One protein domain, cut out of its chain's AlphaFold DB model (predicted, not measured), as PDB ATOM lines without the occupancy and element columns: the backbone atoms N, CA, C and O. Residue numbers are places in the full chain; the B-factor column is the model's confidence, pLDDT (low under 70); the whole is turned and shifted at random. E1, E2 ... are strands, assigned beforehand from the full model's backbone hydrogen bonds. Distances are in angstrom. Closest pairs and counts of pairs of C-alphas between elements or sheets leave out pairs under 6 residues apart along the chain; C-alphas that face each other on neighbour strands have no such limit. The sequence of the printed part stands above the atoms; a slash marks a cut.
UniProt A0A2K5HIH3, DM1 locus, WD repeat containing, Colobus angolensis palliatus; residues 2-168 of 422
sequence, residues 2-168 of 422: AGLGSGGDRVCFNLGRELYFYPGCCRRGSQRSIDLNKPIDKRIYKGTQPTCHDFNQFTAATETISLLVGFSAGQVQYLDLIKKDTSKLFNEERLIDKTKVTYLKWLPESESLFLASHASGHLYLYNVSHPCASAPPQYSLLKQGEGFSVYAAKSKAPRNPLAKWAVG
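AT A GLANCE: This is residues 2 to 168 of the 422 residues of the protein "DM1 locus, WD repeat containing" of Colobus angolensis palliatus (UniProt A0A2K5HIH3). Three antiparallel sheets stand in a row, partly face to face: a small one, E1 to E3, at one end, a four-stranded one, E4 to E7, in the middle, and the largest, E8 to E13, at the other end. The half of the largest sheet made by E13, E12 and E11 reaches on beyond the middle sheet. The 167 printed residues hold no named helix and thirteen named strands, E1 to E13; the class is all strand, with 73 residues, under half, in named elements. The sheet orders are E8-E9-E10-E13-E12-E11, E4-E5-E6-E7 and E1-E2-E3. The whole is compact, radius of gyration of the C-alphas 17.5 A, yet elongated, spanning 54 by 32 by 31 A.

IN THESE COORDINATES: Start in the largest sheet: E8 is residues 101 to 106, E9 113 to 118 and 16.9 A long, E10 122 to 127, E13 163 to 167, E12 148 to 153, E11 139 to 145. Find C-alpha 139 at (24.019, -2.158, -17.644); E11 runs 16.8 A from there. In the sheet of four strands read E4, residues 50 to 55, E5, 66 to 71 and 16.8 A long, E6, 76 to 80, and E7, 87 to 90. The small sheet is E1, residues 10 to 15, E2, 18 to 23 and 17.0 A long, and E3, 41 to 44. E1 begins at C-alpha 10, (0.607, -8.819, -47.540); E13 ends at C-alpha 167, (19.515, 9.169, -27.315).

HOW THE PARTS SIT: The largest sheet is strongly twisted, with edge strands E8 and E11. In its hairpin E9 and E10, look at N 118 and O 122, 2.8 A apart; between E10 and E13, at N 123 and O 165, 2.8 A. E10, E11, E12 and E13 form a Greek key, three of them a meander and the first the antiparallel neighbour of the fourth. This sheet and the sheet E4 E5 E6 E7 are face to face, their strands at 42 degrees; the closest C-alphas of E4 and E8 are those of Asp 54 and Lys 105, 5.7 A apart. E4 and E11 are apart. In the hairpin E5 and E6, N 69 and O 77 are 2.8 A apart. The sheet E4 E5 E6 E7 and the sheet E1 E2 E3 are face to face too, their strands at 18 degrees; the closest C-alphas of E1 and E4, those of Asn 14 and Pro 50, are 6.4 A apart. In the hairpin E1 and E2, N 11 and O 22 are 2.9 A apart.

THE WHOLE: The farthest C-alphas, of Ala 2 and Glu 146, are 55.8 A apart. The printed part has no cut. The links E2 to E3 and E10 to E11 are long. Mean pLDDT of the printed part is 88.5; look for values under 70 at residues 2 to 8, 24 to 34, 61 and 85.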
ATOM      1  N   ALA A   2      -3.380 -27.081 -49.671       25.84
ATOM      2  CA  ALA A   2      -3.382 -25.974 -50.627       25.84
ATOM      3  C   ALA A   2      -4.194 -24.801 -50.049       25.84
ATOM      4  O   ALA A   2      -5.403 -24.930 -49.882       25.84
ATOM      5  N   GLY A   3      -3.554 -23.686 -49.690       31.17
ATOM      6  CA  GLY A   3      -4.277 -22.520 -49.154       31.17
ATOM      7  C   GLY A   3      -3.419 -21.312 -48.782       31.17
ATOM      8  O   GLY A   3      -3.906 -20.188 -48.817       31.17
ATOM      9  N   LEU A   4      -2.130 -21.502 -48.507       41.06
ATOM     10  CA  LEU A   4      -1.171 -20.406 -48.354       41.06
ATOM     11  C   LEU A   4      -0.313 -20.351 -49.618       41.06
ATOM     12  O   LEU A   4       0.737 -20.973 -49.706       41.06
ATOM     13  N   GLY A   5      -0.841 -19.684 -50.648       36.84
ATOM     14  CA  GLY A   5      -0.164 -19.526 -51.931       36.84
ATOM     15  C   GLY A   5       1.194 -18.837 -51.780       36.84
ATOM     16  O   GLY A   5       1.297 -17.777 -51.156       36.84
ATOM     17  N   SER A   6       2.204 -19.450 -52.393       38.19
ATOM     18  CA  SER A   6       3.551 -18.924 -52.595       38.19
ATOM     19  C   SER A   6       3.527 -17.529 -53.243       38.19
ATOM     20  O   SER A   6       2.891 -17.335 -54.282       38.19
ATOM     21  N   GLY A   7       4.248 -16.578 -52.641       52.41
ATOM     22  CA  GLY A   7       4.727 -15.346 -53.285       52.41
ATOM     23  C   GLY A   7       3.677 -14.285 -53.618       52.41
ATOM     24  O   GLY A   7       3.441 -14.010 -54.790       52.41
ATOM     25  N   GLY A   8       3.051 -13.648 -52.627       65.88
ATOM     26  CA  GLY A   8       2.237 -12.452 -52.878       65.88
ATOM     27  C   GLY A   8       2.313 -11.451 -51.735       65.88
ATOM     28  O   GLY A   8       2.539 -11.855 -50.596       65.88
ATOM     29  N   ASP A   9       2.070 -10.181 -52.048       76.94
ATOM     30  CA  ASP A   9       2.056  -9.085 -51.082       76.94
ATOM     31  C   ASP A   9       1.115  -9.372 -49.908       76.94
ATOM     32  O   ASP A   9       0.158 -10.159 -50.003       76.94
ATOM     33  N   ARG A  10       1.395  -8.739 -48.771       83.50
ATOM     34  CA  ARG A  10       0.607  -8.819 -47.540       83.50
ATOM     35  C   ARG A  10       0.487  -7.427 -46.945       83.50
ATOM     36  O   ARG A  10       1.423  -6.639 -47.023       83.50
ATOM     37  N   VAL A  11      -0.656  -7.148 -46.333       88.06
ATOM     38  CA  VAL A  11      -0.909  -5.880 -45.647       88.06
ATOM     39  C   VAL A  11      -1.208  -6.174 -44.184       88.06
ATOM     40  O   VAL A  11      -2.011  -7.055 -43.870       88.06
ATOM     41  N   CYS A  12      -0.544  -5.433 -43.297       91.56
ATOM     42  CA  CYS A  12      -0.817  -5.425 -41.868       91.56
ATOM     43  C   CYS A  12      -1.069  -3.995 -41.404       91.56
ATOM     44  O   CYS A  12      -0.283  -3.095 -41.705       91.56
ATOM     45  N   PHE A  13      -2.151  -3.800 -40.656       93.81
ATOM     46  CA  PHE A  13      -2.469  -2.521 -40.038       93.81
ATOM     47  C   PHE A  13      -3.150  -2.720 -38.688       93.81
ATOM     48  O   PHE A  13      -3.795  -3.742 -38.436       93.81
ATOM     49  N   ASN A  14      -3.006  -1.727 -37.818       94.94
ATOM     50  CA  ASN A  14      -3.633  -1.674 -36.507       94.94
ATOM     51  C   ASN A  14      -4.670  -0.549 -36.439       94.94
ATOM     52  O   ASN A  14      -4.466   0.532 -36.984       94.94
ATOM     53  N   LEU A  15      -5.760  -0.793 -35.712       93.94
ATOM     54  CA  LEU A  15      -6.770   0.213 -35.389       93.94
ATOM     55  C   LEU A  15      -7.190   0.050 -33.928       93.94
ATOM     56  O   LEU A  15      -7.848  -0.918 -33.542       93.94
ATOM     57  N   GLY A  16      -6.753   0.986 -33.084       93.00
ATOM     58  CA  GLY A  16      -6.967   0.926 -31.639       93.00
ATOM     59  C   GLY A  16      -6.393  -0.353 -31.022       93.00
ATOM     60  O   GLY A  16      -5.187  -0.488 -30.842       93.00
ATOM     61  N   ARG A  17      -7.268  -1.297 -30.662       94.94
ATOM     62  CA  ARG A  17      -6.908  -2.576 -30.017       94.94
ATOM     63  C   ARG A  17      -6.817  -3.750 -30.986       94.94
ATOM     64  O   ARG A  17      -6.546  -4.869 -30.552       94.94
ATOM     65  N   GLU A  18      -7.081  -3.518 -32.260       95.12
ATOM     66  CA  GLU A  18      -7.173  -4.565 -33.264       95.12
ATOM     67  C   GLU A  18      -5.973  -4.515 -34.208       95.12
ATOM     68  O   GLU A  18      -5.470  -3.440 -34.529       95.12
ATOM     69  N   LEU A  19      -5.523  -5.689 -34.644       94.56
ATOM     70  CA  LEU A  19      -4.483  -5.866 -35.650       94.56
ATOM     71  C   LEU A  19      -5.019  -6.797 -36.734       94.56
ATOM     72  O   LEU A  19      -5.502  -7.893 -36.432       94.56
ATOM     73  N   TYR A  20      -4.939  -6.344 -37.977       92.38
ATOM     74  CA  TYR A  20      -5.509  -7.005 -39.140       92.38
ATOM     75  C   TYR A  20      -4.419  -7.467 -40.101       92.38
ATOM     76  O   TYR A  20      -3.420  -6.774 -40.299       92.38
ATOM     77  N   PHE A  21      -4.655  -8.617 -40.733       89.69
ATOM     78  CA  PHE A  21      -3.783  -9.190 -41.751       89.69
ATOM     79  C   PHE A  21      -4.584  -9.544 -42.996       89.69
ATOM     80  O   PHE A  21      -5.504 -10.359 -42.933       89.69
ATOM     81  N   TYR A  22      -4.200  -8.983 -44.138       85.94
ATOM     82  CA  TYR A  22      -4.855  -9.217 -45.424       85.94
ATOM     83  C   TYR A  22      -3.850  -9.626 -46.505       85.94
ATOM     84  O   TYR A  22      -2.657  -9.310 -46.405       85.94
ATOM     85  N   PRO A  23      -4.301 -10.332 -47.561       78.38
ATOM     86  CA  PRO A  23      -3.519 -10.422 -48.788       78.38
ATOM     87  C   PRO A  23      -3.351  -9.013 -49.375       78.38
ATOM     88  O   PRO A  23      -4.247  -8.183 -49.251       78.38
ATOM     89  N   GLY A  24      -2.206  -8.723 -49.985       67.88
ATOM     90  CA  GLY A  24      -1.936  -7.415 -50.573       67.88
ATOM     91  C   GLY A  24      -2.704  -7.165 -51.870       67.88
ATOM     92  O   GLY A  24      -3.105  -8.097 -52.570       67.88
ATOM     93  N   CYS A  25      -2.903  -5.881 -52.175       56.19
ATOM     94  CA  CYS A  25      -3.716  -5.395 -53.293       56.19
ATOM     95  C   CYS A  25      -2.962  -5.363 -54.634       56.19
ATOM     96  O   CYS A  25      -3.585  -5.258 -55.690       56.19
ATOM     97  N   CYS A  26      -1.627  -5.388 -54.610       51.75
ATOM     98  CA  CYS A  26      -0.795  -4.940 -55.724       51.75
ATOM     99  C   CYS A  26      -0.294  -6.115 -56.576       51.75
ATOM    100  O   CYS A  26       0.883  -6.448 -56.590       51.75
ATOM    101  N   ARG A  27      -1.187  -6.767 -57.330       50.12
ATOM    102  CA  ARG A  27      -0.749  -7.586 -58.477       50.12
ATOM    103  C   ARG A  27      -1.214  -6.973 -59.791       50.12
ATOM    104  O   ARG A  27      -2.387  -6.626 -59.940       50.12
ATOM    105  N   ARG A  28      -0.281  -6.921 -60.754       42.19
ATOM    106  CA  ARG A  28      -0.488  -6.551 -62.165       42.19
ATOM    107  C   ARG A  28      -1.875  -6.966 -62.666       42.19
ATOM    108  O   ARG A  28      -2.187  -8.153 -62.738       42.19
ATOM    109  N   GLY A  29      -2.678  -5.978 -63.053       43.53
ATOM    110  CA  GLY A  29      -3.867  -6.171 -63.887       43.53
ATOM    111  C   GLY A  29      -5.099  -6.794 -63.221       43.53
ATOM    112  O   GLY A  29      -6.092  -6.999 -63.910       43.53
ATOM    113  N   SER A  30      -5.091  -7.072 -61.913       43.31
ATOM    114  CA  SER A  30      -6.282  -7.565 -61.211       43.31
ATOM    115  C   SER A  30      -6.544  -6.716 -59.971       43.31
ATOM    116  O   SER A  30      -6.021  -7.000 -58.899       43.31
ATOM    117  N   GLN A  31      -7.386  -5.685 -60.108       50.47
ATOM    118  CA  GLN A  31      -8.107  -5.102 -58.971       50.47
ATOM    119  C   GLN A  31      -9.023  -6.191 -58.390       50.47
ATOM    120  O   GLN A  31     -10.216  -6.243 -58.676       50.47
ATOM    121  N   ARG A  32      -8.474  -7.120 -57.606       53.28
ATOM    122  CA  ARG A  32      -9.301  -7.902 -56.693       53.28
ATOM    123  C   ARG A  32      -9.533  -7.016 -55.485       53.28
ATOM    124  O   ARG A  32      -8.596  -6.724 -54.749       53.28
ATOM    125  N   SER A  33     -10.771  -6.567 -55.309       59.28
ATOM    126  CA  SER A  33     -11.215  -5.966 -54.054       59.28
ATOM    127  C   SER A  33     -10.889  -6.931 -52.912       59.28
ATOM    128  O   SER A  33     -11.283  -8.100 -52.969       59.28
ATOM    129  N   ILE A  34     -10.155  -6.468 -51.900       69.38
ATOM    130  CA  ILE A  34      -9.926  -7.248 -50.683       69.38
ATOM    131  C   ILE A  34     -11.278  -7.421 -49.985       69.38
ATOM    132  O   ILE A  34     -11.973  -6.442 -49.723       69.38
ATOM    133  N   ASP A  35     -11.665  -8.665 -49.694       75.38
ATOM    134  CA  ASP A  35     -12.842  -8.939 -48.865       75.38
ATOM    135  C   ASP A  35     -12.498  -8.621 -47.405       75.38
ATOM    136  O   ASP A  35     -11.915  -9.442 -46.692       75.38
ATOM    137  N   LEU A  36     -12.858  -7.412 -46.966       81.19
ATOM    138  CA  LEU A  36     -12.634  -6.911 -45.604       81.19
ATOM    139  C   LEU A  36     -13.331  -7.749 -44.523       81.19
ATOM    140  O   LEU A  36     -13.014  -7.636 -43.344       81.19
ATOM    141  N   ASN A  37     -14.268  -8.624 -44.892       84.19
ATOM    142  CA  ASN A  37     -14.909  -9.518 -43.931       84.19
ATOM    143  C   ASN A  37     -14.103 -10.801 -43.692       84.19
ATOM    144  O   ASN A  37     -14.466 -11.600 -42.828       84.19
ATOM    145  N   LYS A  38     -13.023 -11.032 -44.454       85.06
ATOM    146  CA  LYS A  38     -12.223 -12.263 -44.410       85.06
ATOM    147  C   LYS A  38     -10.721 -11.970 -44.309       85.06
ATOM    148  O   LYS A  38      -9.975 -12.267 -45.247       85.06
ATOM    149  N   PRO A  39     -10.251 -11.419 -43.176       86.62
ATOM    150  CA  PRO A  39      -8.820 -11.304 -42.923       86.62
ATOM    151  C   PRO A  39      -8.154 -12.687 -42.857       86.62
ATOM    152  O   PRO A  39      -8.766 -13.674 -42.448       86.62
ATOM    153  N   ILE A  40      -6.870 -12.746 -43.219       84.62
ATOM    154  CA  ILE A  40      -6.011 -13.929 -43.035       84.62
ATOM    155  C   ILE A  40      -5.889 -14.255 -41.543       84.62
ATOM    156  O   ILE A  40      -5.935 -15.420 -41.135       84.62
ATOM    157  N   ASP A  41      -5.706 -13.209 -40.740       87.25
ATOM    158  CA  ASP A  41      -5.674 -13.263 -39.287       87.25
ATOM    159  C   ASP A  41      -6.191 -11.929 -38.721       87.25
ATOM    160  O   ASP A  41      -6.022 -10.867 -39.328       87.25
ATOM    161  N   LYS A  42      -6.843 -11.984 -37.560       91.12
ATOM    162  CA  LYS A  42      -7.309 -10.812 -36.811       91.12
ATOM    163  C   LYS A  42      -6.998 -11.035 -35.341       91.12
ATOM    164  O   LYS A  42      -7.417 -12.033 -34.758       91.12
ATOM    165  N   ARG A  43      -6.321 -10.071 -34.720       92.94
ATOM    166  CA  ARG A  43      -5.953 -10.125 -33.300       92.94
ATOM    167  C   ARG A  43      -6.549  -8.953 -32.541       92.94
ATOM    168  O   ARG A  43      -6.584  -7.838 -33.051       92.94
ATOM    169  N   ILE A  44      -7.014  -9.215 -31.320       95.31
ATOM    170  CA  ILE A  44      -7.613  -8.214 -30.430       95.31
ATOM    171  C   ILE A  44      -6.848  -8.208 -29.109       95.31
ATOM    172  O   ILE A  44      -6.802  -9.216 -28.403       95.31
ATOM    173  N   TYR A  45      -6.295  -7.056 -28.746       95.19
ATOM    174  CA  TYR A  45      -5.505  -6.873 -27.534       95.19
ATOM    175  C   TYR A  45      -6.328  -6.171 -26.446       95.19
ATOM    176  O   TYR A  45      -6.750  -5.025 -26.587       95.19
ATOM    177  N   LYS A  46      -6.582  -6.862 -25.327       90.81
ATOM    178  CA  LYS A  46      -7.464  -6.351 -24.257       90.81
ATOM    179  C   LYS A  46      -6.785  -5.366 -23.294       90.81
ATOM    180  O   LYS A  46      -7.484  -4.540 -22.711       90.81
ATOM    181  N   GLY A  47      -5.463  -5.452 -23.119       88.94
ATOM    182  CA  GLY A  47      -4.724  -4.687 -22.100       88.94
ATOM    183  C   GLY A  47      -3.869  -3.534 -22.634       88.94
ATOM    184  O   GLY A  47      -3.793  -2.482 -22.008       88.94
ATOM    185  N   THR A  48      -3.248  -3.703 -23.797       94.00
ATOM    186  CA  THR A  48      -2.390  -2.694 -24.434       94.00
ATOM    187  C   THR A  48      -2.721  -2.594 -25.921       94.00
ATOM    188  O   THR A  48      -3.381  -3.475 -26.465       94.00
ATOM    189  N   GLN A  49      -2.336  -1.490 -26.555       96.44
ATOM    190  CA  GLN A  49      -2.662  -1.192 -27.948       96.44
ATOM    191  C   GLN A  49      -1.398  -1.299 -28.803       96.44
ATOM    192  O   GLN A  49      -0.362  -0.789 -28.359       96.44
ATOM    193  N   PRO A  50      -1.461  -1.930 -29.989       98.06
ATOM    194  CA  PRO A  50      -0.374  -1.873 -30.958       98.06
ATOM    195  C   PRO A  50      -0.059  -0.422 -31.335       98.06
ATOM    196  O   PRO A  50      -0.977   0.361 -31.586       98.06
ATOM    197  N   THR A  51       1.221  -0.068 -31.380       98.06
ATOM    198  CA  THR A  51       1.696   1.280 -31.739       98.06
ATOM    199  C   THR A  51       2.453   1.311 -33.059       98.06
ATOM    200  O   THR A  51       2.367   2.301 -33.776       98.06
ATOM    201  N   CYS A  52       3.180   0.245 -33.377       97.94
ATOM    202  CA  CYS A  52       3.976   0.094 -34.590       97.94
ATOM    203  C   CYS A  52       4.209  -1.395 -34.865       97.94
ATOM    204  O   CYS A  52       4.059  -2.233 -33.969       97.94
ATOM    205  N   HIS A  53       4.584  -1.732 -36.093       97.69
ATOM    206  CA  HIS A  53       4.858  -3.105 -36.500       97.69
ATOM    207  C   HIS A  53       5.775  -3.145 -37.714       97.69
ATOM    208  O   HIS A  53       5.824  -2.196 -38.494       97.69
ATOM    209  N   ASP A  54       6.492  -4.255 -37.873       97.50
ATOM    210  CA  ASP A  54       7.422  -4.444 -38.983       97.50
ATOM    211  C   ASP A  54       7.533  -5.917 -39.383       97.50
ATOM    212  O   ASP A  54       7.673  -6.809 -38.536       97.50
ATOM    213  N   PHE A  55       7.460  -6.167 -40.688       95.00
ATOM    214  CA  PHE A  55       7.698  -7.486 -41.269       95.00
ATOM    215  C   PHE A  55       9.190  -7.688 -41.503       95.00
ATOM    216  O   PHE A  55       9.863  -6.788 -42.004       95.00
ATOM    217  N   ASN A  56       9.692  -8.889 -41.223       94.19
ATOM    218  CA  ASN A  56      11.044  -9.243 -41.627       94.19
ATOM    219  C   ASN A  56      11.066  -9.515 -43.137       94.19
ATOM    220  O   ASN A  56      10.692 -10.598 -43.587       94.19
ATOM    221  N   GLN A  57      11.493  -8.524 -43.919       89.94
ATOM    222  CA  GLN A  57      11.595  -8.654 -45.375       89.94
ATOM    223  C   GLN A  57      12.683  -9.649 -45.796       89.94
ATOM    224  O   GLN A  57      12.544 -10.298 -46.829       89.94
ATOM    225  N   PHE A  58      13.731  -9.822 -44.985       88.50
ATOM    226  CA  PHE A  58      14.832 -10.736 -45.282       88.50
ATOM    227  C   PHE A  58      14.387 -12.203 -45.223       88.50
ATOM    228  O   PHE A  58      14.753 -13.003 -46.078       88.50
ATOM    229  N   THR A  59      13.511 -12.552 -44.276       86.56
ATOM    230  CA  THR A  59      12.966 -13.915 -44.164       86.56
ATOM    231  C   THR A  59      11.653 -14.110 -44.928       86.56
ATOM    232  O   THR A  59      11.137 -15.225 -44.957       86.56
ATOM    233  N   ALA A  60      11.090 -13.075 -45.563       76.62
ATOM    234  CA  ALA A  60       9.764 -13.131 -46.195       76.62
ATOM    235  C   ALA A  60       9.667 -14.107 -47.385       76.62
ATOM    236  O   ALA A  60       8.571 -14.553 -47.726       76.62
ATOM    237  N   ALA A  61      10.797 -14.451 -48.012       65.75
ATOM    238  CA  ALA A  61      10.869 -15.446 -49.085       65.75
ATOM    239  C   ALA A  61      10.939 -16.901 -48.576       65.75
ATOM    240  O   ALA A  61      10.935 -17.836 -49.377       65.75
ATOM    241  N   THR A  62      11.024 -17.101 -47.260       71.25
ATOM    242  CA  THR A  62      11.139 -18.423 -46.635       71.25
ATOM    243  C   THR A  62       9.764 -18.990 -46.255       71.25
ATOM    244  O   THR A  62       8.718 -18.412 -46.544       71.25
ATOM    245  N   GLU A  63       9.741 -20.141 -45.579       77.19
ATOM    246  CA  GLU A  63       8.513 -20.770 -45.072       77.19
ATOM    247  C   GLU A  63       7.903 -20.058 -43.842       77.19
ATOM    248  O   GLU A  63       7.020 -20.612 -43.182       77.19
ATOM    249  N   THR A  64       8.370 -18.855 -43.490       82.31
ATOM    250  CA  THR A  64       7.875 -18.072 -42.350       82.31
ATOM    251  C   THR A  64       7.496 -16.652 -42.762       82.31
ATOM    252  O   THR A  64       8.073 -16.059 -43.670       82.31
ATOM    253  N   ILE A  65       6.509 -16.082 -42.065       87.56
ATOM    254  CA  ILE A  65       6.202 -14.649 -42.154       87.56
ATOM    255  C   ILE A  65       6.336 -14.079 -40.750       87.56
ATOM    256  O   ILE A  65       5.408 -14.149 -39.943       87.56
ATOM    257  N   SER A  66       7.522 -13.546 -40.472       92.50
ATOM    258  CA  SER A  66       7.890 -12.984 -39.179       92.50
ATOM    259  C   SER A  66       7.450 -11.528 -39.072       92.50
ATOM    260  O   SER A  66       7.826 -10.685 -39.887       92.50
ATOM    261  N   LEU A  67       6.676 -11.226 -38.036       95.06
ATOM    262  CA  LEU A  67       6.170  -9.894 -37.736       95.06
ATOM    263  C   LEU A  67       6.513  -9.509 -36.300       95.06
ATOM    264  O   LEU A  67       6.293 -10.286 -35.370       95.06
ATOM    265  N   LEU A  68       6.981  -8.280 -36.123       98.00
ATOM    266  CA  LEU A  68       7.102  -7.631 -34.823       98.00
ATOM    267  C   LEU A  68       5.961  -6.640 -34.623       98.00
ATOM    268  O   LEU A  68       5.587  -5.935 -35.556       98.00
ATOM    269  N   VAL A  69       5.444  -6.556 -33.400       98.44
ATOM    270  CA  VAL A  69       4.396  -5.612 -32.996       98.44
ATOM    271  C   VAL A  69       4.806  -4.949 -31.687       98.44
ATOM    272  O   VAL A  69       5.037  -5.633 -30.695       98.44
ATOM    273  N   GLY A  70       4.914  -3.627 -31.678       98.62
ATOM    274  CA  GLY A  70       5.226  -2.814 -30.506       98.62
ATOM    275  C   GLY A  70       3.952  -2.325 -29.838       98.62
ATOM    276  O   GLY A  70       2.930  -2.146 -30.501       98.62
ATOM    277  N   PHE A  71       4.005  -2.109 -28.525       98.69
ATOM    278  CA  PHE A  71       2.818  -1.792 -27.737       98.69
ATOM    279  C   PHE A  71       2.959  -0.534 -26.880       98.69
ATOM    280  O   PHE A  71       4.047  -0.109 -26.475       98.69
ATOM    281  N   SER A  72       1.806   0.036 -26.526       98.19
ATOM    282  CA  SER A  72       1.704   1.266 -25.738       98.19
ATOM    283  C   SER A  72       2.229   1.145 -24.303       98.19
ATOM    284  O   SER A  72       2.558   2.162 -23.697       98.19
ATOM    285  N   ALA A  73       2.343  -0.071 -23.762       97.88
ATOM    286  CA  ALA A  73       2.892  -0.323 -22.427       97.88
ATOM    287  C   ALA A  73       4.371  -0.772 -22.430       97.88
ATOM    288  O   ALA A  73       4.913  -1.065 -21.360       97.88
ATOM    289  N   GLY A  74       5.026  -0.763 -23.599       98.12
ATOM    290  CA  GLY A  74       6.458  -1.038 -23.759       98.12
ATOM    291  C   GLY A  74       6.799  -2.472 -24.168       98.12
ATOM    292  O   GLY A  74       7.975  -2.786 -24.334       98.12
ATOM    293  N   GLN A  75       5.808  -3.351 -24.323       98.38
ATOM    294  CA  GLN A  75       6.036  -4.710 -24.813       98.38
ATOM    295  C   GLN A  75       6.318  -4.725 -26.317       98.38
ATOM    296  O   GLN A  75       5.878  -3.842 -27.058       98.38
ATOM    297  N   VAL A  76       6.980  -5.790 -26.766       98.56
ATOM    298  CA  VAL A  76       7.072  -6.164 -28.181       98.56
ATOM    299  C   VAL A  76       6.636  -7.619 -28.324       98.56
ATOM    300  O   VAL A  76       7.051  -8.467 -27.541       98.56
ATOM    301  N   GLN A  77       5.807  -7.926 -29.316       97.62
ATOM    302  CA  GLN A  77       5.408  -9.287 -29.659       97.62
ATOM    303  C   GLN A  77       6.016  -9.688 -30.996       97.62
ATOM    304  O   GLN A  77       5.899  -8.960 -31.976       97.62
ATOM    305  N   TYR A  78       6.623 -10.867 -31.036       96.81
ATOM    306  CA  TYR A  78       6.996 -11.553 -32.264       96.81
ATOM    307  C   TYR A  78       5.926 -12.579 -32.621       96.81
ATOM    308  O   TYR A  78       5.509 -13.359 -31.759       96.81
ATOM    309  N   LEU A  79       5.530 -12.593 -33.889       93.38
ATOM    310  CA  LEU A  79       4.550 -13.499 -34.471       93.38
ATOM    311  C   LEU A  79       5.122 -14.157 -35.724       93.38
ATOM    312  O   LEU A  79       5.718 -13.479 -36.558       93.38
ATOM    313  N   ASP A  80       4.868 -15.452 -35.887       89.50
ATOM    314  CA  ASP A  80       4.957 -16.121 -37.186       89.50
ATOM    315  C   ASP A  80       3.537 -16.353 -37.725       89.50
ATOM    316  O   ASP A  80       2.750 -17.104 -37.143       89.50
ATOM    317  N   LEU A  81       3.180 -15.676 -38.818       84.06
ATOM    318  CA  LEU A  81       1.824 -15.748 -39.376       84.06
ATOM    319  C   LEU A  81       1.555 -17.053 -40.140       84.06
ATOM    320  O   LEU A  81       0.390 -17.396 -40.356       84.06
ATOM    321  N   ILE A  82       2.602 -17.784 -40.540       80.12
ATOM    322  CA  ILE A  82       2.469 -19.114 -41.150       80.12
ATOM    323  C   ILE A  82       2.404 -20.159 -40.035       80.12
ATOM    324  O   ILE A  82       1.464 -20.956 -39.976       80.12
ATOM    325  N   LYS A  83       3.359 -20.118 -39.101       80.12
ATOM    326  CA  LYS A  83       3.413 -21.012 -37.936       80.12
ATOM    327  C   LYS A  83       2.643 -20.398 -36.768       80.12
ATOM    328  O   LYS A  83       3.252 -19.984 -35.784       80.12
ATOM    329  N   LYS A  84       1.308 -20.362 -36.880       71.50
ATOM    330  CA  LYS A  84       0.381 -19.632 -35.981       71.50
ATOM    331  C   LYS A  84       0.604 -19.831 -34.470       71.50
ATOM    332  O   LYS A  84       0.263 -18.932 -33.703       71.50
ATOM    333  N   ASP A  85       1.205 -20.943 -34.050       69.75
ATOM    334  CA  ASP A  85       1.521 -21.241 -32.644       69.75
ATOM    335  C   ASP A  85       2.788 -20.533 -32.118       69.75
ATOM    336  O   ASP A  85       3.068 -20.550 -30.919       69.75
ATOM    337  N   THR A  86       3.565 -19.871 -32.981       82.75
ATOM    338  CA  THR A  86       4.803 -19.186 -32.588       82.75
ATOM    339  C   THR A  86       4.516 -17.728 -32.236       82.75
ATOM    340  O   THR A  86       4.524 -16.844 -33.093       82.75
ATOM    341  N   SER A  87       4.284 -17.471 -30.948       90.25
ATOM    342  CA  SER A  87       4.163 -16.125 -30.377       90.25
ATOM    343  C   SER A  87       5.152 -15.958 -29.228       90.25
ATOM    344  O   SER A  87       5.149 -16.753 -28.291       90.25
ATOM    345  N   LYS A  88       5.975 -14.908 -29.269       94.88
ATOM    346  CA  LYS A  88       6.909 -14.561 -28.185       94.88
ATOM    347  C   LYS A  88       6.676 -13.128 -27.733       94.88
ATOM    348  O   LYS A  88       6.550 -12.242 -28.573       94.88
ATOM    349  N   LEU A  89       6.649 -12.904 -26.423       96.19
ATOM    350  CA  LEU A  89       6.590 -11.571 -25.833       96.19
ATOM    351  C   LEU A  89       7.961 -11.177 -25.286       96.19
ATOM    352  O   LEU A  89       8.615 -11.937 -24.574       96.19
ATOM    353  N   PHE A  90       8.381  -9.965 -25.620       98.19
ATOM    354  CA  PHE A  90       9.558  -9.305 -25.079       98.19
ATOM    355  C   PHE A  90       9.106  -8.170 -24.168       98.19
ATOM    356  O   PHE A  90       8.124  -7.480 -24.454       98.19
ATOM    357  N   ASN A  91       9.846  -7.971 -23.075       97.62
ATOM    358  CA  ASN A  91       9.540  -6.966 -22.057       97.62
ATOM    359  C   ASN A  91       8.119  -7.102 -21.458       97.62
ATOM    360  O   ASN A  91       7.499  -6.105 -21.096       97.62
ATOM    361  N   GLU A  92       7.600  -8.330 -21.347       96.38
ATOM    362  CA  GLU A  92       6.247  -8.619 -20.839       96.38
ATOM    363  C   GLU A  92       6.012  -8.020 -19.444       96.38
ATOM    364  O   GLU A  92       5.054  -7.273 -19.238       96.38
ATOM    365  N   GLU A  93       6.974  -8.236 -18.543       96.06
ATOM    366  CA  GLU A  93       6.988  -7.728 -17.165       96.06
ATOM    367  C   GLU A  93       7.346  -6.234 -17.054       96.06
ATOM    368  O   GLU A  93       7.406  -5.674 -15.958       96.06
ATOM    369  N   ARG A  94       7.610  -5.558 -18.184       96.88
ATOM    370  CA  ARG A  94       7.929  -4.117 -18.253       96.88
ATOM    371  C   ARG A  94       9.133  -3.717 -17.386       96.88
ATOM    372  O   ARG A  94       9.170  -2.631 -16.797       96.88
ATOM    373  N   LEU A  95      10.113  -4.616 -17.289       97.19
ATOM    374  CA  LEU A  95      11.341  -4.434 -16.508       97.19
ATOM    375  C   LEU A  95      12.460  -3.752 -17.308       97.19
ATOM    376  O   LEU A  95      13.396  -3.236 -16.702       97.19
ATOM    377  N   ILE A  96      12.379  -3.762 -18.644       97.94
ATOM    378  CA  ILE A  96      13.364  -3.129 -19.532       97.94
ATOM    379  C   ILE A  96      13.010  -1.653 -19.710       97.94
ATOM    380  O   ILE A  96      13.817  -0.781 -19.398       97.94
ATOM    381  N   ASP A  97      11.782  -1.386 -20.156       98.31
ATOM    382  CA  ASP A  97      11.220  -0.044 -20.293       98.31
ATOM    383  C   ASP A  97       9.704  -0.078 -20.057       98.31
ATOM    384  O   ASP A  97       9.029  -1.044 -20.415       98.31
ATOM    385  N   LYS A  98       9.155   0.965 -19.435       98.12
ATOM    386  CA  LYS A  98       7.723   1.050 -19.099       98.12
ATOM    387  C   LYS A  98       6.937   1.935 -20.060       98.12
ATOM    388  O   LYS A  98       5.706   1.960 -19.969       98.12
ATOM    389  N   THR A  99       7.637   2.691 -20.902       98.56
ATOM    390  CA  THR A  99       7.068   3.683 -21.812       98.56
ATOM    391  C   THR A  99       6.702   3.056 -23.156       98.56
ATOM    392  O   THR A  99       7.218   1.994 -23.515       98.56
ATOM    393  N   LYS A 100       5.791   3.709 -23.896       98.31
ATOM    394  CA  LYS A 100       5.309   3.226 -25.200       98.31
ATOM    395  C   LYS A 100       6.475   2.931 -26.144       98.31
ATOM    396  O   LYS A 100       7.408   3.732 -26.219       98.31
ATOM    397  N   VAL A 101       6.375   1.833 -26.892       98.81
ATOM    398  CA  VAL A 101       7.220   1.629 -28.073       98.81
ATOM    399  C   VAL A 101       6.778   2.644 -29.124       98.81
ATOM    400  O   VAL A 101       5.595   2.689 -29.469       98.81
ATOM    401  N   THR A 102       7.687   3.500 -29.571       98.69
ATOM    402  CA  THR A 102       7.406   4.545 -30.567       98.69
ATOM    403  C   THR A 102       7.589   4.031 -31.983       98.69
ATOM    404  O   THR A 102       6.749   4.297 -32.835       98.69
ATOM    405  N   TYR A 103       8.640   3.247 -32.204       98.69
ATOM    406  CA  TYR A 103       8.971   2.662 -33.491       98.69
ATOM    407  C   TYR A 103       9.763   1.372 -33.289       98.69
ATOM    408  O   TYR A 103      10.415   1.177 -32.259       98.69
ATOM    409  N   LEU A 104       9.715   0.475 -34.266       98.62
ATOM    410  CA  LEU A 104      10.538  -0.726 -34.278       98.62
ATOM    411  C   LEU A 104      10.833  -1.144 -35.709       98.62
ATOM    412  O   LEU A 104      10.026  -0.897 -36.605       98.62
ATOM    413  N   LYS A 105      11.976  -1.799 -35.898       98.38
ATOM    414  CA  LYS A 105      12.397  -2.370 -37.176       98.38
ATOM    415  C   LYS A 105      13.267  -3.593 -36.956       98.38
ATOM    416  O   LYS A 105      14.074  -3.626 -36.020       98.38
ATOM    417  N   TRP A 106      13.138  -4.568 -37.847       98.31
ATOM    418  CA  TRP A 106      14.172  -5.585 -38.017       98.31
ATOM    419  C   TRP A 106      15.492  -4.931 -38.428       98.31
ATOM    420  O   TRP A 106      15.501  -3.902 -39.107       98.31
ATOM    421  N   LEU A 107      16.615  -5.514 -38.006       97.62
ATOM    422  CA  LEU A 107      17.904  -5.103 -38.552       97.62
ATOM    423  C   LEU A 107      17.979  -5.513 -40.034       97.62
ATOM    424  O   LEU A 107      17.513  -6.607 -40.373       97.62
ATOM    425  N   PRO A 108      18.585  -4.680 -40.900       94.94
ATOM    426  CA  PRO A 108      18.872  -5.054 -42.281       94.94
ATOM    427  C   PRO A 108      19.613  -6.393 -42.343       94.94
ATOM    428  O   PRO A 108      20.501  -6.646 -41.529       94.94
ATOM    429  N   GLU A 109      19.207  -7.255 -43.278       92.75
ATOM    430  CA  GLU A 109      19.822  -8.572 -43.521       92.75
ATOM    431  C   GLU A 109      19.903  -9.485 -42.278       92.75
ATOM    432  O   GLU A 109      20.753 -10.370 -42.188       92.75
ATOM    433  N   SER A 110      19.013  -9.292 -41.295       94.69
ATOM    434  CA  SER A 110      18.980 -10.104 -40.079       94.69
ATOM    435  C   SER A 110      17.715 -10.942 -39.957       94.69
ATOM    436  O   SER A 110      16.595 -10.450 -40.061       94.69
ATOM    437  N   GLU A 111      17.887 -12.214 -39.604       93.88
ATOM    438  CA  GLU A 111      16.772 -13.118 -39.296       93.88
ATOM    439  C   GLU A 111      16.282 -12.998 -37.846       93.88
ATOM    440  O   GLU A 111      15.170 -13.409 -37.517       93.88
ATOM    441  N   SER A 112      17.120 -12.472 -36.946       95.62
ATOM    442  CA  SER A 112      16.893 -12.592 -35.497       95.62
ATOM    443  C   SER A 112      16.975 -11.285 -34.722       95.62
ATOM    444  O   SER A 112      16.477 -11.235 -33.596       95.62
ATOM    445  N   LEU A 113      17.615 -10.251 -35.270       98.06
ATOM    446  CA  LEU A 113      17.873  -9.015 -34.545       98.06
ATOM    447  C   LEU A 113      16.865  -7.940 -34.927       98.06
ATOM    448  O   LEU A 113      16.543  -7.757 -36.100       98.06
ATOM    449  N   PHE A 114      16.416  -7.186 -33.930       98.62
ATOM    450  CA  PHE A 114      15.568  -6.020 -34.150       98.62
ATOM    451  C   PHE A 114      15.848  -4.911 -33.136       98.62
ATOM    452  O   PHE A 114      16.323  -5.164 -32.025       98.62
ATOM    453  N   LEU A 115      15.524  -3.680 -33.527       98.62
ATOM    454  CA  LEU A 115      15.551  -2.500 -32.670       98.62
ATOM    455  C   LEU A 115      14.133  -2.066 -32.316       98.62
ATOM    456  O   LEU A 115      13.234  -2.099 -33.156       98.62
ATOM    457  N   ALA A 116      13.964  -1.594 -31.085       98.81
ATOM    458  CA  ALA A 116      12.753  -0.918 -30.637       98.81
ATOM    459  C   ALA A 116      13.115   0.390 -29.924       98.81
ATOM    460  O   ALA A 116      13.948   0.391 -29.013       98.81
ATOM    461  N   SER A 117      12.491   1.494 -30.339       98.69
ATOM    462  CA  SER A 117      12.584   2.797 -29.683       98.69
ATOM    463  C   SER A 117      11.404   3.030 -28.752       98.69
ATOM    464  O   SER A 117      10.301   2.530 -28.971       98.69
ATOM    465  N   HIS A 118      11.638   3.813 -27.708       98.81
ATOM    466  CA  HIS A 118      10.668   4.079 -26.662       98.81
ATOM    467  C   HIS A 118      10.525   5.577 -26.386       98.81
ATOM    468  O   HIS A 118      11.450   6.371 -26.572       98.81
ATOM    469  N   ALA A 119       9.364   5.959 -25.851       98.62
ATOM    470  CA  ALA A 119       9.095   7.339 -25.445       98.62
ATOM    471  C   ALA A 119       9.932   7.818 -24.243       98.62
ATOM    472  O   ALA A 119       9.887   8.994 -23.901       98.62
ATOM    473  N   SER A 120      10.708   6.932 -23.622       98.50
ATOM    474  CA  SER A 120      11.763   7.264 -22.661       98.50
ATOM    475  C   SER A 120      12.998   7.917 -23.296       98.50
ATOM    476  O   SER A 120      13.883   8.342 -22.560       98.50
ATOM    477  N   GLY A 121      13.095   7.967 -24.631       98.38
ATOM    478  CA  GLY A 121      14.313   8.399 -25.329       98.38
ATOM    479  C   GLY A 121      15.349   7.281 -25.445       98.38
ATOM    480  O   GLY A 121      16.555   7.527 -25.524       98.38
ATOM    481  N   HIS A 122      14.906   6.024 -25.361       98.69
ATOM    482  CA  HIS A 122      15.784   4.860 -25.372       98.69
ATOM    483  C   HIS A 122      15.501   3.934 -26.553       98.69
ATOM    484  O   HIS A 122      14.359   3.745 -26.966       98.69
ATOM    485  N   LEU A 123      16.571   3.335 -27.063       98.25
ATOM    486  CA  LEU A 123      16.603   2.308 -28.094       98.25
ATOM    487  C   LEU A 123      17.157   1.024 -27.485       98.25
ATOM    488  O   LEU A 123      18.151   1.056 -26.757       98.25
ATOM    489  N   TYR A 124      16.549  -0.112 -27.803       98.69
ATOM    490  CA  TYR A 124      16.998  -1.411 -27.315       98.69
ATOM    491  C   TYR A 124      17.179  -2.382 -28.472       98.69
ATOM    492  O   TYR A 124      16.299  -2.518 -29.323       98.69
ATOM    493  N   LEU A 125      18.316  -3.076 -28.468       98.50
ATOM    494  CA  LEU A 125      18.609  -4.164 -29.394       98.50
ATOM    495  C   LEU A 125      18.162  -5.488 -28.781       98.50
ATOM    496  O   LEU A 125      18.568  -5.827 -27.668       98.50
ATOM    497  N   TYR A 126      17.363  -6.242 -29.525       98.62
ATOM    498  CA  TYR A 126      16.853  -7.546 -29.126       98.62
ATOM    499  C   TYR A 126      17.297  -8.633 -30.101       98.62
ATOM    500  O   TYR A 126      17.528  -8.374 -31.279       98.62
ATOM    501  N   ASN A 127      17.367  -9.866 -29.603       97.81
ATOM    502  CA  ASN A 127      17.494 -11.076 -30.406       97.81
ATOM    503  C   ASN A 127      16.299 -12.006 -30.149       97.81
ATOM    504  O   ASN A 127      16.047 -12.386 -29.005       97.81
ATOM    505  N   VAL A 128      15.589 -12.424 -31.197       96.44
ATOM    506  CA  VAL A 128      14.386 -13.275 -31.116       96.44
ATOM    507  C   VAL A 128      14.654 -14.663 -30.518       96.44
ATOM    508  O   VAL A 128      13.747 -15.306 -29.970       96.44
ATOM    509  N   SER A 129      15.894 -15.144 -30.599       95.31
ATOM    510  CA  SER A 129      16.311 -16.411 -29.995       95.31
ATOM    511  C   SER A 129      16.582 -16.302 -28.488       95.31
ATOM    512  O   SER A 129      16.550 -17.315 -27.792       95.31
ATOM    513  N   HIS A 130      16.803 -15.094 -27.957       96.06
ATOM    514  CA  HIS A 130      17.147 -14.890 -26.549       96.06
ATOM    515  C   HIS A 130      15.903 -14.578 -25.698       96.06
ATOM    516  O   HIS A 130      15.044 -13.795 -26.109       96.06
ATOM    517  N   PRO A 131      15.798 -15.117 -24.471       94.88
ATOM    518  CA  PRO A 131      14.721 -14.755 -23.557       94.88
ATOM    519  C   PRO A 131      15.004 -13.418 -22.850       94.88
ATOM    520  O   PRO A 131      16.160 -13.015 -22.678       94.88
ATOM    521  N   CYS A 132      13.951 -12.739 -22.392       93.81
ATOM    522  CA  CYS A 132      14.071 -11.610 -21.463       93.81
ATOM    523  C   CYS A 132      14.415 -12.098 -20.046       93.81
ATOM    524  O   CYS A 132      14.060 -13.209 -19.651       93.81
ATOM    525  N   ALA A 133      15.135 -11.278 -19.279       87.69
ATOM    526  CA  ALA A 133      15.429 -11.575 -17.878       87.69
ATOM    527  C   ALA A 133      14.187 -11.391 -16.981       87.69
ATOM    528  O   ALA A 133      13.354 -10.527 -17.239       87.69
ATOM    529  N   SER A 134      14.106 -12.163 -15.891       89.06
ATOM    530  CA  SER A 134      13.054 -12.058 -14.862       89.06
ATOM    531  C   SER A 134      13.307 -10.948 -13.829       89.06
ATOM    532  O   SER A 134      12.540 -10.791 -12.885       89.06
ATOM    533  N   ALA A 135      14.402 -10.203 -13.979       93.56
ATOM    534  CA  ALA A 135      14.779  -9.073 -13.139       93.56
ATOM    535  C   ALA A 135      15.208  -7.894 -14.031       93.56
ATOM    536  O   ALA A 135      15.623  -8.128 -15.173       93.56
ATOM    537  N   PRO A 136      15.143  -6.643 -13.534       95.31
ATOM    538  CA  PRO A 136      15.628  -5.479 -14.271       95.31
ATOM    539  C   PRO A 136      17.071  -5.677 -14.771       95.31
ATOM    540  O   PRO A 136      17.942  -6.030 -13.968       95.31
ATOM    541  N   PRO A 137      17.353  -5.462 -16.072       94.88
ATOM    542  CA  PRO A 137      18.695  -5.643 -16.610       94.88
ATOM    543  C   PRO A 137      19.701  -4.690 -15.963       94.88
ATOM    544  O   PRO A 137      19.428  -3.506 -15.762       94.88
ATOM    545  N   GLN A 138      20.897  -5.201 -15.682       95.88
ATOM    546  CA  GLN A 138      22.028  -4.381 -15.266       95.88
ATOM    547  C   GLN A 138      22.850  -3.975 -16.483       95.88
ATOM    548  O   GLN A 138      23.091  -4.788 -17.371       95.88
ATOM    549  N   TYR A 139      23.329  -2.736 -16.495       96.94
ATOM    550  CA  TYR A 139      24.019  -2.158 -17.644       96.94
ATOM    551  C   TYR A 139      25.459  -1.755 -17.304       96.94
ATOM    552  O   TYR A 139      25.767  -1.348 -16.181       96.94
ATOM    553  N   SER A 140      26.357  -1.862 -18.282       97.38
ATOM    554  CA  SER A 140      27.676  -1.209 -18.287       97.38
ATOM    555  C   SER A 140      27.774  -0.276 -19.475       97.38
ATOM    556  O   SER A 140      27.382  -0.652 -20.577       97.38
ATOM    557  N   LEU A 141      28.332   0.909 -19.251       98.06
ATOM    558  CA  LEU A 141      28.614   1.866 -20.312       98.06
ATOM    559  C   LEU A 141      29.613   1.260 -21.310       98.06
ATOM    560  O   LEU A 141      30.676   0.794 -20.908       98.06
ATOM    561  N   LEU A 142      29.252   1.267 -22.592       97.00
ATOM    562  CA  LEU A 142      30.122   0.913 -23.715       97.00
ATOM    563  C   LEU A 142      30.684   2.161 -24.392       97.00
ATOM    564  O   LEU A 142      31.872   2.233 -24.697       97.00
ATOM    565  N   LYS A 143      29.815   3.142 -24.642       97.44
ATOM    566  CA  LYS A 143      30.161   4.366 -25.359       97.44
ATOM    567  C   LYS A 143      29.370   5.539 -24.810       97.44
ATOM    568  O   LYS A 143      28.207   5.394 -24.456       97.44
ATOM    569  N   GLN A 144      29.991   6.706 -24.783       97.12
ATOM    570  CA  GLN A 144      29.340   7.967 -24.469       97.12
ATOM    571  C   GLN A 144      29.811   9.018 -25.468       97.12
ATOM    572  O   GLN A 144      30.966   8.990 -25.902       97.12
ATOM    573  N   GLY A 145      28.917   9.927 -25.832       95.31
ATOM    574  CA  GLY A 145      29.234  11.082 -26.656       95.31
ATOM    575  C   GLY A 145      28.199  12.183 -26.472       95.31
ATOM    576  O   GLY A 145      27.397  12.153 -25.538       95.31
ATOM    577  N   GLU A 146      28.232  13.177 -27.352       92.56
ATOM    578  CA  GLU A 146      27.363  14.347 -27.254       92.56
ATOM    579  C   GLU A 146      25.885  13.968 -27.424       92.56
ATOM    580  O   GLU A 146      25.440  13.554 -28.495       92.56
ATOM    581  N   GLY A 147      25.115  14.088 -26.339       93.75
ATOM    582  CA  GLY A 147      23.683  13.793 -26.341       93.75
ATOM    583  C   GLY A 147      23.341  12.318 -26.557       93.75
ATOM    584  O   GLY A 147      22.236  12.031 -27.011       93.75
ATOM    585  N   PHE A 148      24.254  11.379 -26.272       98.25
ATOM    586  CA  PHE A 148      23.924   9.953 -26.271       98.25
ATOM    587  C   PHE A 148      24.828   9.111 -25.361       98.25
ATOM    588  O   PHE A 148      25.955   9.478 -25.018       98.25
ATOM    589  N   SER A 149      24.339   7.935 -24.978       98.50
ATOM    590  CA  SER A 149      25.115   6.911 -24.272       98.50
ATOM    591  C   SER A 149      24.645   5.515 -24.659       98.50
ATOM    592  O   SER A 149      23.448   5.258 -24.746       98.50
ATOM    593  N   VAL A 150      25.584   4.599 -24.862       98.50
ATOM    594  CA  VAL A 150      25.330   3.204 -25.222       98.50
ATOM    595  C   VAL A 150      25.822   2.297 -24.112       98.50
ATOM    596  O   VAL A 150      26.942   2.441 -23.621       98.50
ATOM    597  N   TYR A 151      24.992   1.331 -23.746       98.31
ATOM    598  CA  TYR A 151      25.237   0.387 -22.677       98.31
ATOM    599  C   TYR A 151      25.051  -1.051 -23.158       98.31
ATOM    600  O   TYR A 151      24.105  -1.351 -23.886       98.31
ATOM    601  N   ALA A 152      25.903  -1.956 -22.683       96.44
ATOM    602  CA  ALA A 152      25.718  -3.400 -22.805       96.44
ATOM    603  C   ALA A 152      24.973  -3.935 -21.586       96.44
ATOM    604  O   ALA A 152      25.253  -3.515 -20.457       96.44
ATOM    605  N   ALA A 153      24.081  -4.902 -21.796       92.62
ATOM    606  CA  ALA A 153      23.513  -5.658 -20.691       92.62
ATOM    607  C   ALA A 153      24.558  -6.615 -20.096       92.62
ATOM    608  O   ALA A 153      25.198  -7.396 -20.800       92.62
ATOM    609  N   LYS A 154      24.718  -6.576 -18.772       92.25
ATOM    610  CA  LYS A 154      25.567  -7.503 -18.022       92.25
ATOM    611  C   LYS A 154      24.804  -8.802 -17.808       92.25
ATOM    612  O   LYS A 154      23.856  -8.847 -17.027       92.25
ATOM    613  N   SER A 155      25.231  -9.873 -18.467       88.81
ATOM    614  CA  SER A 155      24.663 -11.202 -18.248       88.81
ATOM    615  C   SER A 155      25.691 -12.297 -18.517       88.81
ATOM    616  O   SER A 155      26.483 -12.196 -19.449       88.81
ATOM    617  N   LYS A 156      25.661 -13.364 -17.707       87.81
ATOM    618  CA  LYS A 156      26.477 -14.577 -17.916       87.81
ATOM    619  C   LYS A 156      25.910 -15.493 -19.006       87.81
ATOM    620  O   LYS A 156      26.612 -16.374 -19.483       87.81
ATOM    621  N   ALA A 157      24.639 -15.307 -19.363       91.88
ATOM    622  CA  ALA A 157      23.944 -16.073 -20.392       91.88
ATOM    623  C   ALA A 157      23.314 -15.132 -21.432       91.88
ATOM    624  O   ALA A 157      22.960 -14.002 -21.080       91.88
ATOM    625  N   PRO A 158      23.097 -15.580 -22.678       93.38
ATOM    626  CA  PRO A 158      22.398 -14.786 -23.681       93.38
ATOM    627  C   PRO A 158      20.998 -14.380 -23.194       93.38
ATOM    628  O   PRO A 158      20.159 -15.228 -22.862       93.38
ATOM    629  N   ARG A 159      20.771 -13.069 -23.073       95.38
ATOM    630  CA  ARG A 159      19.537 -12.464 -22.554       95.38
ATOM    631  C   ARG A 159      19.246 -11.158 -23.274       95.38
ATOM    632  O   ARG A 159      20.169 -10.450 -23.662       95.38
ATOM    633  N   ASN A 160      17.961 -10.854 -23.413       97.00
ATOM    634  CA  ASN A 160      17.497  -9.555 -23.873       97.00
ATOM    635  C   ASN A 160      17.323  -8.570 -22.704       97.00
ATOM    636  O   ASN A 160      16.891  -8.993 -21.624       97.00
ATOM    637  N   PRO A 161      17.583  -7.269 -22.931       97.31
ATOM    638  CA  PRO A 161      18.077  -6.673 -24.183       97.31
ATOM    639  C   PRO A 161      19.597  -6.872 -24.351       97.31
ATOM    640  O   PRO A 161      20.305  -7.026 -23.363       97.31
ATOM    641  N   LEU A 162      20.105  -6.852 -25.586       96.75
ATOM    642  CA  LEU A 162      21.543  -6.965 -25.887       96.75
ATOM    643  C   LEU A 162      22.284  -5.656 -25.589       96.75
ATOM    644  O   LEU A 162      23.354  -5.647 -24.979       96.75
ATOM    645  N   ALA A 163      21.686  -4.543 -26.006       97.38
ATOM    646  CA  ALA A 163      22.210  -3.203 -25.806       97.38
ATOM    647  C   ALA A 163      21.071  -2.221 -25.527       97.38
ATOM    648  O   ALA A 163      19.946  -2.411 -25.993       97.38
ATOM    649  N   LYS A 164      21.392  -1.162 -24.784       98.38
ATOM    650  CA  LYS A 164      20.537  -0.002 -24.529       98.38
ATOM    651  C   LYS A 164      21.249   1.246 -25.034       98.38
ATOM    652  O   LYS A 164      22.380   1.502 -24.637       98.38
ATOM    653  N   TRP A 165      20.584   2.042 -25.850       98.56
ATOM    654  CA  TRP A 165      21.046   3.344 -26.316       98.56
ATOM    655  C   TRP A 165      20.130   4.414 -25.720       98.56
ATOM    656  O   TRP A 165      18.926   4.382 -25.947       98.56
ATOM    657  N   ALA A 166      20.674   5.342 -24.941       98.50
ATOM    658  CA  ALA A 166      19.989   6.561 -24.527       98.50
ATOM    659  C   ALA A 166      20.338   7.668 -25.527       98.50
ATOM    660  O   ALA A 166      21.521   7.950 -25.718       98.50
ATOM    661  N   VAL A 167      19.333   8.246 -26.188       98.19
ATOM    662  CA  VAL A 167      19.515   9.169 -27.315       98.19
ATOM    663  C   VAL A 167      18.744  10.456 -27.055       98.19
ATOM    664  O   VAL A 167      17.520  10.470 -27.116       98.19
ATOM    665  N   GLY A 168      19.482  11.540 -26.823       95.00
ATOM    666  CA  GLY A 168      18.923  12.861 -26.573       95.00
ATOM    667  C   GLY A 168      18.081  12.948 -25.306       95.00
ATOM    668  O   GLY A 168      18.196  12.130 -24.394       95.00
TER     669      GLY A 168